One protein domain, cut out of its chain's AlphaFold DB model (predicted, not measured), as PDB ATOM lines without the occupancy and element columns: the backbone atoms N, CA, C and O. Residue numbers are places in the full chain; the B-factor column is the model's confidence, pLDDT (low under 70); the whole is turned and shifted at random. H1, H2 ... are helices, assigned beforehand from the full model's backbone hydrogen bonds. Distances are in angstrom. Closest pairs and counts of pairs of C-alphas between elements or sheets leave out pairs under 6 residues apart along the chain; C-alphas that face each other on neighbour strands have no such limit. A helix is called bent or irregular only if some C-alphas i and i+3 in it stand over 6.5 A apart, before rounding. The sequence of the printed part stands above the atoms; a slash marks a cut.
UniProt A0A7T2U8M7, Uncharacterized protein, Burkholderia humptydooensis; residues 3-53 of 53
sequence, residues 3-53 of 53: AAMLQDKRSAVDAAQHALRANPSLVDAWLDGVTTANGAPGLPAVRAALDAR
ATOM      1  N   ALA A   3     129.032 148.097 148.016       52.47
ATOM      2  CA  ALA A   3     129.564 149.454 147.820       52.47
ATOM      3  C   ALA A   3     130.980 149.492 147.201       52.47
ATOM      4  O   ALA A   3     131.219 150.268 146.282       52.47
ATOM      5  N   ALA A   4     131.876 148.585 147.609       52.53
ATOM      6  CA  ALA A   4     133.249 148.549 147.102       52.53
ATOM      7  C   ALA A   4     133.344 148.181 145.606       52.53
ATOM      8  O   ALA A   4     134.287 148.597 144.944       52.53
ATOM      9  N   MET A   5     132.361 147.461 145.047       51.44
ATOM     10  CA  MET A   5     132.360 147.142 143.609       51.44
ATOM     11  C   MET A   5     131.916 148.321 142.733       51.44
ATOM     12  O   MET A   5     132.284 148.378 141.564       51.44
ATOM     13  N   LEU A   6     131.145 149.270 143.279       53.69
ATOM     14  CA  LEU A   6     130.623 150.419 142.528       53.69
ATOM     15  C   LEU A   6     131.513 151.670 142.656       53.69
ATOM     16  O   LEU A   6     131.467 152.551 141.802       53.69
ATOM     17  N   GLN A   7     132.329 151.745 143.712       54.25
ATOM     18  CA  GLN A   7     133.147 152.920 144.032       54.25
ATOM     19  C   GLN A   7     134.425 153.037 143.199       54.25
ATOM     20  O   GLN A   7     134.915 154.148 143.020       54.25
ATOM     21  N   ASP A   8     134.953 151.936 142.662       52.69
ATOM     22  CA  ASP A   8     136.282 151.981 142.052       52.69
ATOM     23  C   ASP A   8     136.292 152.411 140.583       52.69
ATOM     24  O   ASP A   8     137.354 152.770 140.094       52.69
ATOM     25  N   LYS A   9     135.163 152.362 139.847       54.41
ATOM     26  CA  LYS A   9     135.121 152.586 138.378       54.41
ATOM     27  C   LYS A   9     136.291 151.929 137.611       54.41
ATOM     28  O   LYS A   9     136.585 152.326 136.486       54.41
ATOM     29  N   ARG A  10     136.965 150.933 138.197       54.53
ATOM     30  CA  ARG A  10     138.079 150.235 137.575       54.53
ATOM     31  C   ARG A  10     137.434 149.417 136.497       54.53
ATOM     32  O   ARG A  10     136.618 148.534 136.773       54.53
ATOM     33  N   SER A  11     137.708 149.805 135.264       68.88
ATOM     34  CA  SER A  11     137.188 149.074 134.130       68.88
ATOM     35  C   SER A  11     137.653 147.622 134.256       68.88
ATOM     36  O   SER A  11     138.686 147.339 134.871       68.88
ATOM     37  N   ALA A  12     136.914 146.683 133.666       73.12
ATOM     38  CA  ALA A  12     137.375 145.295 133.578       73.12
ATOM     39  C   ALA A  12     138.820 145.209 133.041       73.12
ATOM     40  O   ALA A  12     139.558 144.295 133.400       73.12
ATOM     41  N   VAL A  13     139.240 146.207 132.254       74.62
ATOM     42  CA  VAL A  13     140.609 146.383 131.765       74.62
ATOM     43  C   VAL A  13     141.603 146.649 132.897       74.62
ATOM     44  O   VAL A  13     142.618 145.969 132.949       74.62
ATOM     45  N   ASP A  14     141.327 147.559 133.832       77.62
ATOM     46  CA  ASP A  14     142.240 147.852 134.951       77.62
ATOM     47  C   ASP A  14     142.401 146.642 135.885       77.62
ATOM     48  O   ASP A  14     143.505 146.323 136.333       77.62
ATOM     49  N   ALA A  15     141.299 145.931 136.153       78.25
ATOM     50  CA  ALA A  15     141.318 144.705 136.946       78.25
ATOM     51  C   ALA A  15     142.106 143.590 136.240       78.25
ATOM     52  O   ALA A  15     142.949 142.942 136.863       78.25
ATOM     53  N   ALA A  16     141.885 143.408 134.934       80.31
ATOM     54  CA  ALA A  16     142.640 142.460 134.125       80.31
ATOM     55  C   ALA A  16     144.132 142.818 134.086       80.31
ATOM     56  O   ALA A  16     144.965 141.952 134.318       80.31
ATOM     57  N   GLN A  17     144.489 144.089 133.885       80.44
ATOM     58  CA  GLN A  17     145.883 144.544 133.905       80.44
ATOM     59  C   GLN A  17     146.557 144.265 135.248       80.44
ATOM     60  O   GLN A  17     147.689 143.785 135.282       80.44
ATOM     61  N   HIS A  18     145.867 144.521 136.361       82.25
ATOM     62  CA  HIS A  18     146.405 144.226 137.684       82.25
ATOM     63  C   HIS A  18     146.591 142.717 137.902       82.25
ATOM     64  O   HIS A  18     147.593 142.301 138.487       82.25
ATOM     65  N   ALA A  19     145.663 141.892 137.415       82.25
ATOM     66  CA  ALA A  19     145.779 140.439 137.476       82.25
ATOM     67  C   ALA A  19     146.934 139.910 136.604       82.25
ATOM     68  O   ALA A  19     147.666 139.025 137.045       82.25
ATOM     69  N   LEU A  20     147.132 140.484 135.413       83.62
ATOM     70  CA  LEU A  20     148.218 140.139 134.488       83.62
ATOM     71  C   LEU A  20     149.589 140.542 135.050       83.62
ATOM     72  O   LEU A  20     150.520 139.744 135.004       83.62
ATOM     73  N   ARG A  21     149.707 141.729 135.665       81.56
ATOM     74  CA  ARG A  21     150.934 142.154 136.367       81.56
ATOM     75  C   ARG A  21     151.258 141.278 137.574       81.56
ATOM     76  O   ARG A  21     152.424 140.992 137.823       81.56
ATOM     77  N   ALA A  22     150.242 140.842 138.318       86.06
ATOM     78  CA  ALA A  22     150.428 139.956 139.466       86.06
ATOM     79  C   ALA A  22     150.830 138.524 139.066       86.06
ATOM     80  O   ALA A  22     151.377 137.800 139.894       86.06
ATOM     81  N   ASN A  23     150.576 138.111 137.817       85.12
ATOM     82  CA  ASN A  23     150.834 136.755 137.328       85.12
ATOM     83  C   ASN A  23     151.645 136.767 136.016       85.12
ATOM     84  O   ASN A  23     151.130 136.365 134.969       85.12
ATOM     85  N   PRO A  24     152.922 137.188 136.048       79.12
ATOM     86  CA  PRO A  24     153.746 137.306 134.846       79.12
ATOM     87  C   PRO A  24     153.990 135.962 134.144       79.12
ATOM     88  O   PRO A  24     154.042 135.921 132.922       79.12
ATOM     89  N   SER A  25     154.046 134.848 134.880       84.00
ATOM     90  CA  SER A  25     154.200 133.503 134.305       84.00
ATOM     91  C   SER A  25     153.013 133.072 133.439       84.00
ATOM     92  O   SER A  25     153.185 132.341 132.467       84.00
ATOM     93  N   LEU A  26     151.804 133.535 133.772       85.06
ATOM     94  CA  LEU A  26     150.598 133.264 132.993       85.06
ATOM     95  C   LEU A  26     150.626 134.038 131.670       85.06
ATOM     96  O   LEU A  26     150.238 133.510 130.633       85.06
ATOM     97  N   VAL A  27     151.138 135.270 131.711       82.50
ATOM     98  CA  VAL A  27     151.376 136.100 130.525       82.50
ATOM     99  C   VAL A  27     152.455 135.478 129.642       82.50
ATOM    100  O   VAL A  27     152.254 135.388 128.434       82.50
ATOM    101  N   ASP A  28     153.554 135.003 130.234       83.81
ATOM    102  CA  ASP A  28     154.643 134.351 129.503       83.81
ATOM    103  C   ASP A  28     154.142 133.093 128.767       83.81
ATOM    104  O   ASP A  28     154.427 132.929 127.585       83.81
ATOM    105  N   ALA A  29     153.329 132.250 129.416       87.31
ATOM    106  CA  ALA A  29     152.761 131.050 128.794       87.31
ATOM    107  C   ALA A  29     151.710 131.360 127.713       87.31
ATOM    108  O   ALA A  29     151.612 130.646 126.719       87.31
ATOM    109  N   TRP A  30     150.905 132.410 127.894       85.62
ATOM    110  CA  TRP A  30     149.850 132.762 126.940       85.62
ATOM    111  C   TRP A  30     150.386 133.466 125.691       85.62
ATOM    112  O   TRP A  30     149.793 133.375 124.618       85.62
ATOM    113  N   LEU A  31     151.512 134.163 125.837       85.44
ATOM    114  CA  LEU A  31     152.206 134.858 124.759       85.44
ATOM    115  C   LEU A  31     153.367 134.047 124.169       85.44
ATOM    116  O   LEU A  31     154.090 134.565 123.313       85.44
ATOM    117  N   ASP A  32     153.541 132.794 124.589       86.00
ATOM    118  CA  ASP A  32     154.522 131.893 123.995       86.00
ATOM    119  C   ASP A  32     154.160 131.624 122.526       86.00
ATOM    120  O   ASP A  32     153.056 131.190 122.196       86.00
ATOM    121  N   GLY A  33     155.068 131.976 121.617       83.38
ATOM    122  CA  GLY A  33     154.833 131.916 120.170       83.38
ATOM    123  C   GLY A  33     153.875 132.975 119.602       83.38
ATOM    124  O   GLY A  33     153.622 132.967 118.397       83.38
ATOM    125  N   VAL A  34     153.363 133.911 120.410       87.19
ATOM    126  CA  VAL A  34     152.477 134.983 119.929       87.19
ATOM    127  C   VAL A  34     153.297 136.153 119.397       87.19
ATOM    128  O   VAL A  34     154.128 136.741 120.097       87.19
ATOM    129  N   THR A  35     153.021 136.544 118.156       87.38
ATOM    130  CA  THR A  35     153.586 137.745 117.538       87.38
ATOM    131  C   THR A  35     152.594 138.900 117.557       87.38
ATOM    132  O   THR A  35     151.381 138.713 117.477       87.38
ATOM    133  N   THR A  36     153.109 140.124 117.620       83.81
ATOM    134  CA  THR A  36     152.330 141.338 117.381       83.81
ATOM    135  C   THR A  36     151.812 141.360 115.941       83.81
ATOM    136  O   THR A  36     152.309 140.631 115.080       83.81
ATOM    137  N   ALA A  37     150.858 142.246 115.645       85.75
ATOM    138  CA  ALA A  37     150.329 142.433 114.288       85.75
ATOM    139  C   ALA A  37     151.419 142.722 113.233       85.75
ATOM    140  O   ALA A  37     151.212 142.490 112.046       85.75
ATOM    141  N   ASN A  38     152.592 143.182 113.677       83.62
ATOM    142  CA  ASN A  38     153.725 143.542 112.833       83.62
ATOM    143  C   ASN A  38     154.770 142.412 112.734       83.62
ATOM    144  O   ASN A  38     155.833 142.618 112.155       83.62
ATOM    145  N   GLY A  39     154.515 141.245 113.340       84.50
ATOM    146  CA  GLY A  39     155.432 140.100 113.364       84.50
ATOM    147  C   GLY A  39     156.527 140.158 114.437       84.50
ATOM    148  O   GLY A  39     157.402 139.298 114.459       84.50
ATOM    149  N   ALA A  40     156.503 141.146 115.338       84.25
ATOM    150  CA  ALA A  40     157.459 141.230 116.448       84.25
ATOM    151  C   ALA A  40     157.024 140.342 117.634       84.25
ATOM    152  O   ALA A  40     155.849 139.993 117.723       84.25
ATOM    153  N   PRO A  41     157.908 140.005 118.588       84.62
ATOM    154  CA  PRO A  41     157.527 139.217 119.762       84.62
ATOM    155  C   PRO A  41     156.444 139.914 120.607       84.62
ATOM    156  O   PRO A  41     156.601 141.075 120.990       84.62
ATOM    157  N   GLY A  42     155.345 139.215 120.913       82.75
ATOM    158  CA  GLY A  42     154.208 139.766 121.664       82.75
ATOM    159  C   GLY A  42     154.503 140.003 123.147       82.75
ATOM    160  O   GLY A  42     154.050 140.987 123.725       82.75
ATOM    161  N   LEU A  43     155.331 139.145 123.744       82.81
ATOM    162  CA  LEU A  43     155.731 139.188 125.153       82.81
ATOM    163  C   LEU A  43     156.295 140.541 125.628       82.81
ATOM    164  O   LEU A  43     155.728 141.142 126.548       82.81
ATOM    165  N   PRO A  44     157.367 141.072 125.010       84.56
ATOM    166  CA  PRO A  44     157.911 142.369 125.398       84.56
ATOM    167  C   PRO A  44     156.941 143.521 125.110       84.56
ATOM    168  O   PRO A  44     156.920 144.489 125.865       84.56
ATOM    169  N   ALA A  45     156.102 143.414 124.074       85.44
ATOM    170  CA  ALA A  45     155.109 144.438 123.757       85.44
ATOM    171  C   ALA A  45     154.012 144.531 124.831       85.44
ATOM    172  O   ALA A  45     153.647 145.630 125.246       85.44
ATOM    173  N   VAL A  46     153.515 143.391 125.322       84.50
ATOM    174  CA  VAL A  46     152.496 143.356 126.381       84.50
ATOM    175  C   VAL A  46     153.072 143.796 127.723       84.50
ATOM    176  O   VAL A  46     152.424 144.570 128.420       84.50
ATOM    177  N   ARG A  47     154.298 143.382 128.074       81.69
ATOM    178  CA  ARG A  47     154.973 143.883 129.286       81.69
ATOM    179  C   ARG A  47     155.152 145.398 129.246       81.69
ATOM    180  O   ARG A  47     154.746 146.073 130.182       81.69
ATOM    181  N   ALA A  48     155.638 145.939 128.127       84.19
ATOM    182  CA  ALA A  48     155.756 147.384 127.954       84.19
ATOM    183  C   ALA A  48     154.399 148.099 128.082       84.19
ATOM    184  O   ALA A  48     154.316 149.143 128.719       84.19
ATOM    185  N   ALA A  49     153.319 147.531 127.534       82.19
ATOM    186  CA  ALA A  49     151.974 148.093 127.665       82.19
ATOM    187  C   ALA A  49     151.412 148.019 129.100       82.19
ATOM    188  O   ALA A  49     150.620 148.879 129.486       82.19
ATOM    189  N   LEU A  50     151.800 147.007 129.881       79.25
ATOM    190  CA  LEU A  50     151.404 146.848 131.284       79.25
ATOM    191  C   LEU A  50     152.186 147.768 132.234       79.25
ATOM    192  O   LEU A  50     151.621 148.147 133.263       79.25
ATOM    193  N   ASP A  51     153.432 148.114 131.886       74.75
ATOM    194  CA  ASP A  51     154.329 148.984 132.665       74.75
ATOM    195  C   ASP A  51     154.222 150.478 132.298       74.75
ATOM    196  O   ASP A  51     154.537 151.335 133.118       74.75
ATOM    197  N   ALA A  52     153.781 150.830 131.085       68.81
ATOM    198  CA  ALA A  52     153.726 152.219 130.603       68.81
ATOM    199  C   ALA A  52     152.592 153.086 131.203       68.81
ATOM    200  O   ALA A  52     152.318 154.171 130.682       68.81
ATOM    201  N   ARG A  53     151.909 152.634 132.260       52.50
ATOM    202  CA  ARG A  53     150.784 153.344 132.888       52.50
ATOM    203  C   ARG A  53     150.895 153.353 134.401       52.50
ATOM    204  O   ARG A  53     150.565 154.415 134.971       52.50
TER     205      ARG A  53
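What this domain is: This is residues 3 to 53 of the 53 residues of an uncharacterized protein of Burkholderia humptydooensis (UniProt A0A7T2U8M7). Three short helices, H2, H3 and H4, make a loose open hook: the chain runs along H2, turns into H3, swings out through a long loop of residues 31 to 41, and folds back along H4 toward H2. The centres of these three helices make a triangle with few close approaches, and from this body residues 3 to 13 stick out as a free arm, with the small helix H1 at its far end. The printed part has 51 residues with four named helices, which along the chain are H1, H2, H3 and H4; it has no named strand, and its class is all helix. The whole is loose, with a radius of gyration of the C-alphas of 13.3 A. It spans 43 by 20 by 15 A, and the arm makes much of the length.

Where its parts are: The longest helix by residues is H2, residues 12 to 22, which measures 15.3 A from its first to its last C-alpha. Its C-alpha 12 is at (137.375, 145.295, 133.578) and its C-alpha 22 at (150.428, 139.956, 139.466). After Asn 23 comes H3, residues 24 to 30, 9.9 A long from first to last C-alpha. H4 takes residues 42 to 51 and is 14.4 A long, from C-alpha 42 at (154.208, 139.766, 121.664) to C-alpha 51 at (154.329, 148.984, 132.665). Before H2 stands H1, residues 3 to 7, 6.3 A long; its C-alpha 3, the first one printed, is at (129.564, 149.454, 147.820). None of the four helices is bent or irregular.

How they stand to each other: H2 is close to H3 but not clearly touching it, with 2 pairs of C-alphas within 8 A. The closest C-alphas of the two are those of Leu 20 and Val 27, 6.5 A apart. Their lines are about perpendicular at 70.4 degrees, only just past a steep tilt. H2 is also close to H4 but not clearly touching it, again with 2 pairs of C-alphas within 8 A. Here the closest C-alphas are those of Gln 17 and Leu 50, 6.5 A apart, and the lines are about perpendicular at 75 degrees. H3 and H4 too are close but not clearly touching; their closest C-alphas are those of Asp 28 and Leu 43, 6.6 A apart. H3 and H4 run opposite ways at a shallow tilt of 34 degrees, only just short of steep. Centre to centre, H2 is 13.0 A from H3 and 12.9 A from H4, and H3 is 11.3 A from H4. H1 is apart from H2, H3 and H4. In H1, H2, H3 and H4 every O i to N i+4 pair is within hydrogen-bond range.

The domain as a whole: The two C-alphas farthest apart are those of Ala 3, in H1, and Gly 39, in the link from H3 to H4, at 44.1 A. Residues 3 to 13 stand free, of which 3 to 7 belong to H1. Without them the body has 40 residues, spans 27 by 21 by 11 A and has a radius of gyration of 10.1 A. The link from H3 to H4, with 11 residues, is long, while the links from H1 to H2, with 4 residues, and from H2 to H3, with 1 residue, are tight. The printed part has no cut and ends at Arg 53, the chain's last residue. The C-alphas of Ala 3 and Arg 53 are 26.2 A apart. The mean pLDDT of the printed part is 77.0; residues 3 to 11 and 52 to 53 are under 70, and the mean of H1 is 53.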